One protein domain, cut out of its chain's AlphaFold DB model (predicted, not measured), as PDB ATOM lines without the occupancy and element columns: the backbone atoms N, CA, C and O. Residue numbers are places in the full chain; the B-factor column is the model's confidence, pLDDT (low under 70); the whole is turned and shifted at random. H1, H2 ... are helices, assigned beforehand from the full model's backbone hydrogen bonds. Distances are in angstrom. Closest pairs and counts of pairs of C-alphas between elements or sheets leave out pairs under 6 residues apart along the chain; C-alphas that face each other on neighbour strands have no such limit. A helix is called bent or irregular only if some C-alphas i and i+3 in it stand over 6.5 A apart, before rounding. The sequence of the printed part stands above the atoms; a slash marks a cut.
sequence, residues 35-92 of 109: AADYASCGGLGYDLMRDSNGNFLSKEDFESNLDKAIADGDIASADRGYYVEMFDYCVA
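What this domain is: This is residues 35 to 92 of the 109 residues of an uncharacterized protein of Lacrimispora celerecrescens (UniProt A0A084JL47). Look first at a helical hairpin made by the longest helix, H3, and the helix before it, H2; the short helix H1 packs on H2 with its last residue also near H3, and the centres of the three helices make a triangle. On the side of H1 away from this hairpin, residues 35 to 43 make a loop with no named element, and residues 50 to 58 make a second loop that leads round from H1 to H2. The printed part has 58 residues, with three named helices in the order H1, H2, H3 along the chain and no named strand; the class is all helix, with 35 residues in the helices. The whole is compact, with a radius of gyration of the C-alphas of 10.8 A and spans of 26 by 25 by 17 A along the three main axes.

Where its parts are: Begin with the longest helix, H3, residues 77 to 92: find C-alpha 77 at (76.779, 96.838, -17.029), and from there the helix runs 24.0 A to C-alpha 92 at (91.649, 106.909, -32.943), where the printed part ends. H3 is irregular: C-alphas 78 and 81 are 7.3 A apart, and its line is a rough one. Next go back along the printed lines to H2, residues 59 to 71, which begins with C-alpha 59 at (83.902, 97.547, -33.162) and measures 18.2 A from first to last C-alpha. Then go back further to H1, residues 44 to 49, from Leu 44 to Met 49, a helix of 6 residues.

How they stand to each other: Start from H3 and look toward H2. The two touch, with 4 pairs of C-alphas within 8 A; the closest C-alphas are those of Ile 70 and Ser 77, 5.6 A apart. H3 touches H2 with residues 77 to 84 alone. The two helices run opposite ways at a shallow tilt of 24 degrees, a helical hairpin, and their centres are 11.1 A apart. From H2 go on to H1: these two touch as well, with the C-alphas of Met 49 and Phe 62 the closest at 5.4 A. H2 touches H1 with residues 62 to 66 alone. H1 and H2 also form a helical hairpin, running opposite ways at a shallow tilt of 26 degrees, with 9.8 A from centre to centre. Now compare H1 with H3: they are close but not clearly touching, with 2 pairs of C-alphas within 8 A, the closest being those of Met 49 and Phe 87 at 6.6 A. H1 and H3 run the same way at a steep tilt of 47 degrees, and their centres are 10.4 A apart. In the backbone of H2 you will find every O i to N i+4 pair within hydrogen-bond range; in H1 it is 1 of 2 pairs and in H3 10 of 12.

The domain as a whole: To see how large the whole is, go to the two C-alphas farthest apart, those of Asn 53 and Ala 78, at 29.4 A. The first and last printed C-alphas, those of Ala 35 and Ala 92, are 24.0 A apart. The printed part runs from residue 35 to residue 92 with no cut, within a full chain of 109 residues. The link from H2 to H3, with 5 residues between them, is tight; the link from H1 to H2, with 9 residues, is short, and neither is long. Read the B-factor column for the model's confidence: the mean pLDDT of the printed part is 74.4, and 14 residues are under 70, namely residues 35 to 47 and residue 53. The mean pLDDT is 86 for H2, 82 for H3 and 69 for H1.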
ATOM      1  N   ALA A  35      94.923  88.004 -17.501       37.75
ATOM      2  CA  ALA A  35      94.554  89.294 -16.911       37.75
ATOM      3  C   ALA A  35      95.341  89.675 -15.636       37.75
ATOM      4  O   ALA A  35      95.348  90.843 -15.249       37.75
ATOM      5  N   ALA A  36      95.993  88.718 -14.968       35.84
ATOM      6  CA  ALA A  36      96.625  88.938 -13.664       35.84
ATOM      7  C   ALA A  36      98.054  89.524 -13.723       35.84
ATOM      8  O   ALA A  36      98.537  89.988 -12.692       35.84
ATOM      9  N   ASP A  37      98.723  89.548 -14.886       32.75
ATOM     10  CA  ASP A  37     100.174  89.834 -14.965       32.75
ATOM     11  C   ASP A  37     100.567  91.202 -15.575       32.75
ATOM     12  O   ASP A  37     101.733  91.590 -15.531       32.75
ATOM     13  N   TYR A  38      99.637  91.997 -16.124       41.81
ATOM     14  CA  TYR A  38     100.007  93.108 -17.029       41.81
ATOM     15  C   TYR A  38      99.582  94.519 -16.586       41.81
ATOM     16  O   TYR A  38      99.102  95.314 -17.378       41.81
ATOM     17  N   ALA A  39      99.826  94.909 -15.336       40.22
ATOM     18  CA  ALA A  39      99.372  96.159 -14.694       40.22
ATOM     19  C   ALA A  39      99.762  97.539 -15.317       40.22
ATOM     20  O   ALA A  39      99.719  98.554 -14.625       40.22
ATOM     21  N   SER A  40     100.149  97.644 -16.590       40.16
ATOM     22  CA  SER A  40     100.314  98.936 -17.292       40.16
ATOM     23  C   SER A  40      99.372  99.134 -18.484       40.16
ATOM     24  O   SER A  40      99.271 100.253 -18.968       40.16
ATOM     25  N   CYS A  41      98.634  98.083 -18.864       48.53
ATOM     26  CA  CYS A  41      97.333  98.098 -19.542       48.53
ATOM     27  C   CYS A  41      96.751  96.682 -19.538       48.53
ATOM     28  O   CYS A  41      96.508  96.089 -20.581       48.53
ATOM     29  N   GLY A  42      96.632  96.089 -18.355       41.75
ATOM     30  CA  GLY A  42      96.411  94.653 -18.227       41.75
ATOM     31  C   GLY A  42      95.336  94.348 -17.226       41.75
ATOM     32  O   GLY A  42      95.217  94.973 -16.172       41.75
ATOM     33  N   GLY A  43      94.514  93.417 -17.668       59.06
ATOM     34  CA  GLY A  43      93.147  93.253 -17.253       59.06
ATOM     35  C   GLY A  43      92.251  93.231 -18.488       59.06
ATOM     36  O   GLY A  43      92.668  93.568 -19.600       59.06
ATOM     37  N   LEU A  44      90.995  92.871 -18.250       59.91
ATOM     38  CA  LEU A  44      89.958  92.600 -19.248       59.91
ATOM     39  C   LEU A  44      89.869  93.642 -20.378       59.91
ATOM     40  O   LEU A  44      89.555  93.286 -21.504       59.91
ATOM     41  N   GLY A  45      90.171  94.919 -20.112       63.16
ATOM     42  CA  GLY A  45      90.095  96.001 -21.100       63.16
ATOM     43  C   GLY A  45      90.990  95.826 -22.333       63.16
ATOM     44  O   GLY A  45      90.570  96.194 -23.424       63.16
ATOM     45  N   TYR A  46      92.190  95.259 -22.196       63.72
ATOM     46  CA  TYR A  46      93.078  95.020 -23.341       63.72
ATOM     47  C   TYR A  46      92.617  93.812 -24.163       63.72
ATOM     48  O   TYR A  46      92.521  93.897 -25.388       63.72
ATOM     49  N   ASP A  47      92.236  92.734 -23.476       69.56
ATOM     50  CA  ASP A  47      91.756  91.482 -24.076       69.56
ATOM     51  C   ASP A  47      90.405  91.654 -24.781       69.56
ATOM     52  O   ASP A  47      90.111  90.987 -25.769       69.56
ATOM     53  N   LEU A  48      89.584  92.593 -24.306       76.81
ATOM     54  CA  LEU A  48      88.331  92.975 -24.952       76.81
ATOM     55  C   LEU A  48      88.549  93.631 -26.314       76.81
ATOM     56  O   LEU A  48      87.685  93.518 -27.179       76.81
ATOM     57  N   MET A  49      89.660  94.348 -26.490       80.56
ATOM     58  CA  MET A  49      89.873  95.251 -27.622       80.56
ATOM     59  C   MET A  49      90.837  94.708 -28.667       80.56
ATOM     60  O   MET A  49      90.926  95.296 -29.748       80.56
ATOM     61  N   ARG A  50      91.587  93.643 -28.364       79.19
ATOM     62  CA  ARG A  50      92.640  93.130 -29.244       79.19
ATOM     63  C   ARG A  50      92.532  91.638 -29.522       79.19
ATOM     64  O   ARG A  50      92.057  90.863 -28.703       79.19
ATOM     65  N   ASP A  51      92.983  91.252 -30.712       74.69
ATOM     66  CA  ASP A  51      93.138  89.855 -31.099       74.69
ATOM     67  C   ASP A  51      94.411  89.240 -30.485       74.69
ATOM     68  O   ASP A  51      95.243  89.916 -29.873       74.69
ATOM     69  N   SER A  52      94.611  87.941 -30.704       73.19
ATOM     70  CA  SER A  52      95.799  87.218 -30.228       73.19
ATOM     71  C   SER A  52      97.120  87.689 -30.852       73.19
ATOM     72  O   SER A  52      98.189  87.310 -30.381       73.19
ATOM     73  N   ASN A  53      97.062  88.468 -31.933       68.94
ATOM     74  CA  ASN A  53      98.226  89.057 -32.593       68.94
ATOM     75  C   ASN A  53      98.488  90.492 -32.099       68.94
ATOM     76  O   ASN A  53      99.437  91.135 -32.547       68.94
ATOM     77  N   GLY A  54      97.660  90.995 -31.178       71.38
ATOM     78  CA  GLY A  54      97.730  92.343 -30.641       71.38
ATOM     79  C   GLY A  54      97.162  93.416 -31.571       71.38
ATOM     80  O   GLY A  54      97.402  94.595 -31.313       71.38
ATOM     81  N   ASN A  55      96.430  93.057 -32.628       76.25
ATOM     82  CA  ASN A  55      95.708  94.018 -33.465       76.25
ATOM     83  C   ASN A  55      94.404  94.425 -32.791       76.25
ATOM     84  O   ASN A  55      93.805  93.623 -32.082       76.25
ATOM     85  N   PHE A  56      93.928  95.643 -33.049       79.50
ATOM     86  CA  PHE A  56      92.587  96.025 -32.615       79.50
ATOM     87  C   PHE A  56      91.523  95.190 -33.322       79.50
ATOM     88  O   PHE A  56      91.584  94.984 -34.535       79.50
ATOM     89  N   LEU A  57      90.549  94.738 -32.540       81.81
ATOM     90  CA  LEU A  57      89.343  94.105 -33.044       81.81
ATOM     91  C   LEU A  57      88.474  95.117 -33.795       81.81
ATOM     92  O   LEU A  57      88.620  96.334 -33.645       81.81
ATOM     93  N   SER A  58      87.542  94.606 -34.597       86.81
ATOM     94  CA  SER A  58      86.458  95.435 -35.115       86.81
ATOM     95  C   SER A  58      85.582  95.938 -33.958       86.81
ATOM     96  O   SER A  58      85.552  95.342 -32.877       86.81
ATOM     97  N   LYS A  59      84.837  97.030 -34.175       86.88
ATOM     98  CA  LYS A  59      83.902  97.547 -33.162       86.88
ATOM     99  C   LYS A  59      82.844  96.507 -32.780       86.88
ATOM    100  O   LYS A  59      82.511  96.382 -31.609       86.88
ATOM    101  N   GLU A  60      82.367  95.739 -33.755       87.19
ATOM    102  CA  GLU A  60      81.373  94.680 -33.553       87.19
ATOM    103  C   GLU A  60      81.922  93.542 -32.682       87.19
ATOM    104  O   GLU A  60      81.257  93.101 -31.743       87.19
ATOM    105  N   ASP A  61      83.158  93.107 -32.936       84.25
ATOM    106  CA  ASP A  61      83.809  92.058 -32.144       84.25
ATOM    107  C   ASP A  61      84.102  92.528 -30.713       84.25
ATOM    108  O   ASP A  61      83.871  91.788 -29.754       84.25
ATOM    109  N   PHE A  62      84.561  93.775 -30.554       88.62
ATOM    110  CA  PHE A  62      84.754  94.397 -29.245       88.62
ATOM    111  C   PHE A  62      83.440  94.467 -28.453       88.62
ATOM    112  O   PHE A  62      83.394  94.022 -27.306       88.62
ATOM    113  N   GLU A  63      82.358  94.977 -29.053       89.31
ATOM    114  CA  GLU A  63      81.056  95.074 -28.384       89.31
ATOM    115  C   GLU A  63      80.500  93.690 -28.025       89.31
ATOM    116  O   GLU A  63      79.978  93.512 -26.925       89.31
ATOM    117  N   SER A  64      80.697  92.681 -28.884       87.38
ATOM    118  CA  SER A  64      80.330  91.296 -28.573       87.38
ATOM    119  C   SER A  64      81.096  90.744 -27.370       87.38
ATOM    120  O   SER A  64      80.521  90.040 -26.536       87.38
ATOM    121  N   ASN A  65      82.394  91.030 -27.270       84.88
ATOM    122  CA  ASN A  65      83.198  90.591 -26.135       84.88
ATOM    123  C   ASN A  65      82.820  91.354 -24.857       84.88
ATOM    124  O   ASN A  65      82.766  90.750 -23.786       84.88
ATOM    125  N   LEU A  66      82.487  92.643 -24.968       87.50
ATOM    126  CA  LEU A  66      82.022  93.463 -23.851       87.50
ATOM    127  C   LEU A  66      80.683  92.962 -23.303       87.50
ATOM    128  O   LEU A  66      80.535  92.813 -22.093       87.50
ATOM    129  N   ASP A  67      79.731  92.637 -24.176       88.19
ATOM    130  CA  ASP A  67      78.435  92.099 -23.762       88.19
ATOM    131  C   ASP A  67      78.584  90.731 -23.073       88.19
ATOM    132  O   ASP A  67      77.910  90.467 -22.076       88.19
ATOM    133  N   LYS A  68      79.515  89.883 -23.539       85.31
ATOM    134  CA  LYS A  68      79.865  88.625 -22.855       85.31
ATOM    135  C   LYS A  68      80.482  88.873 -21.480       85.31
ATOM    136  O   LYS A  68      80.043  88.257 -20.520       85.31
ATOM    137  N   ALA A  69      81.439  89.793 -21.362       83.12
ATOM    138  CA  ALA A  69      82.064  90.124 -20.080       83.12
ATOM    139  C   ALA A  69      81.054  90.695 -19.066       83.12
ATOM    140  O   ALA A  69      81.153  90.431 -17.869       83.12
ATOM    141  N   ILE A  70      80.049  91.437 -19.541       85.31
ATOM    142  CA  ILE A  70      78.932  91.903 -18.710       85.31
ATOM    143  C   ILE A  70      78.041  90.731 -18.283       85.31
ATOM    144  O   ILE A  70      77.668  90.637 -17.114       85.31
ATOM    145  N   ALA A  71      77.701  89.829 -19.208       84.38
ATOM    146  CA  ALA A  71      76.880  88.655 -18.914       84.38
ATOM    147  C   ALA A  71      77.565  87.685 -17.933       84.38
ATOM    148  O   ALA A  71      76.901  87.135 -17.055       84.38
ATOM    149  N   ASP A  72      78.884  87.528 -18.050       79.75
ATOM    150  CA  ASP A  72      79.715  86.698 -17.173       79.75
ATOM    151  C   ASP A  72      79.969  87.363 -15.803       79.75
ATOM    152  O   ASP A  72      80.445  86.713 -14.870       79.75
ATOM    153  N   GLY A  73      79.603  88.643 -15.647       80.00
ATOM    154  CA  GLY A  73      79.761  89.413 -14.411       80.00
ATOM    155  C   GLY A  73      81.186  89.916 -14.163       80.00
ATOM    156  O   GLY A  73      81.481  90.398 -13.071       80.00
ATOM    157  N   ASP A  74      82.058  89.818 -15.165       79.94
ATOM    158  CA  ASP A  74      83.432  90.316 -15.115       79.94
ATOM    159  C   ASP A  74      83.483  91.852 -15.263       79.94
ATOM    160  O   ASP A  74      84.416  92.497 -14.782       79.94
ATOM    161  N   ILE A  75      82.457  92.452 -15.886       80.44
ATOM    162  CA  ILE A  75      82.249  93.904 -15.986       80.44
ATOM    163  C   ILE A  75      80.839  94.261 -15.510       80.44
ATOM    164  O   ILE A  75      79.858  93.623 -15.889       80.44
ATOM    165  N   ALA A  76      80.710  95.323 -14.713       80.44
ATOM    166  CA  ALA A  76      79.394  95.851 -14.381       80.44
ATOM    167  C   ALA A  76      78.769  96.508 -15.620       80.44
ATOM    168  O   ALA A  76      79.405  97.307 -16.304       80.44
ATOM    169  N   SER A  77      77.491  96.243 -15.887       84.19
ATOM    170  CA  SER A  77      76.779  96.838 -17.029       84.19
ATOM    171  C   SER A  77      76.806  98.374 -17.039       84.19
ATOM    172  O   SER A  77      76.786  98.981 -18.109       84.19
ATOM    173  N   ALA A  78      76.902  99.005 -15.863       83.62
ATOM    174  CA  ALA A  78      77.057 100.451 -15.708       83.62
ATOM    175  C   ALA A  78      78.368 100.993 -16.314       83.62
ATOM    176  O   ALA A  78      78.403 102.138 -16.761       83.62
ATOM    177  N   ASP A  79      79.412 100.167 -16.395       80.19
ATOM    178  CA  ASP A  79      80.729 100.560 -16.898       80.19
ATOM    179  C   ASP A  79      80.840 100.432 -18.427       80.19
ATOM    180  O   ASP A  79      81.859 100.803 -19.006       80.19
ATOM    181  N   ARG A  80      79.794  99.955 -19.125       86.38
ATOM    182  CA  ARG A  80      79.817  99.741 -20.587       86.38
ATOM    183  C   ARG A  80      80.287 100.980 -21.353       86.38
ATOM    184  O   ARG A  80      81.112 100.868 -22.256       86.38
ATOM    185  N   GLY A  81      79.776 102.156 -20.984       83.12
ATOM    186  CA  GLY A  81      80.121 103.418 -21.644       83.12
ATOM    187  C   GLY A  81      81.612 103.748 -21.555       83.12
ATOM    188  O   GLY A  81      82.198 104.167 -22.548       83.12
ATOM    189  N   TYR A  82      82.235 103.466 -20.409       82.88
ATOM    190  CA  TYR A  82      83.668 103.675 -20.200       82.88
ATOM    191  C   TYR A  82      84.511 102.807 -21.143       82.88
ATOM    192  O   TYR A  82      85.431 103.309 -21.788       82.88
ATOM    193  N   TYR A  83      84.175 101.521 -21.285       81.81
ATOM    194  CA  TYR A  83      84.911 100.625 -22.181       81.81
ATOM    195  C   TYR A  83      84.734 101.003 -23.656       81.81
ATOM    196  O   TYR A  83      85.694 100.908 -24.419       81.81
ATOM    197  N   VAL A  84      83.543 101.460 -24.060       86.75
ATOM    198  CA  VAL A  84      83.296 101.944 -25.431       86.75
ATOM    199  C   VAL A  84      84.110 103.206 -25.723       86.75
ATOM    200  O   VAL A  84      84.784 103.267 -26.749       86.75
ATOM    201  N   GLU A  85      84.107 104.184 -24.813       81.50
ATOM    202  CA  GLU A  85      84.912 105.405 -24.957       81.50
ATOM    203  C   GLU A  85      86.411 105.078 -25.022       81.50
ATOM    204  O   GLU A  85      87.142 105.619 -25.854       81.50
ATOM    205  N   MET A  86      86.859 104.129 -24.197       78.38
ATOM    206  CA  MET A  86      88.235 103.646 -24.203       78.38
ATOM    207  C   MET A  86      88.606 102.976 -25.535       78.38
ATOM    208  O   MET A  86      89.694 103.230 -26.050       78.38
ATOM    209  N   PHE A  87      87.721 102.165 -26.121       82.25
ATOM    210  CA  PHE A  87      87.951 101.554 -27.432       82.25
ATOM    211  C   PHE A  87      88.058 102.607 -28.541       82.25
ATOM    212  O   PHE A  87      89.039 102.612 -29.287       82.25
ATOM    213  N   ASP A  88      87.100 103.537 -28.617       83.56
ATOM    214  CA  ASP A  88      87.096 104.591 -29.636       83.56
ATOM    215  C   ASP A  88      88.358 105.478 -29.511       83.56
ATOM    216  O   ASP A  88      89.007 105.792 -30.515       83.56
ATOM    217  N   TYR A  89      88.783 105.808 -28.284       77.38
ATOM    218  CA  TYR A  89      90.032 106.532 -28.027       77.38
ATOM    219  C   TYR A  89      91.271 105.741 -28.476       77.38
ATOM    220  O   TYR A  89      92.154 106.294 -29.140       77.38
ATOM    221  N   CYS A  90      91.343 104.452 -28.142       76.12
ATOM    222  CA  CYS A  90      92.439 103.569 -28.535       76.12
ATOM    223  C   CYS A  90      92.590 103.485 -30.054       76.12
ATOM    224  O   CYS A  90      93.696 103.646 -30.571       76.12
ATOM    225  N   VAL A  91      91.488 103.253 -30.766       79.81
ATOM    226  CA  VAL A  91      91.484 103.133 -32.227       79.81
ATOM    227  C   VAL A  91      91.889 104.457 -32.874       79.81
ATOM    228  O   VAL A  91      92.759 104.468 -33.746       79.81
ATOM    229  N   ALA A  92      91.340 105.583 -32.404       78.94
ATOM    230  CA  ALA A  92      91.649 106.909 -32.943       78.94
ATOM    231  C   ALA A  92      93.125 107.315 -32.767       78.94
ATOM    232  O   ALA A  92      93.669 108.032 -33.604       78.94
TER     233      ALA A  92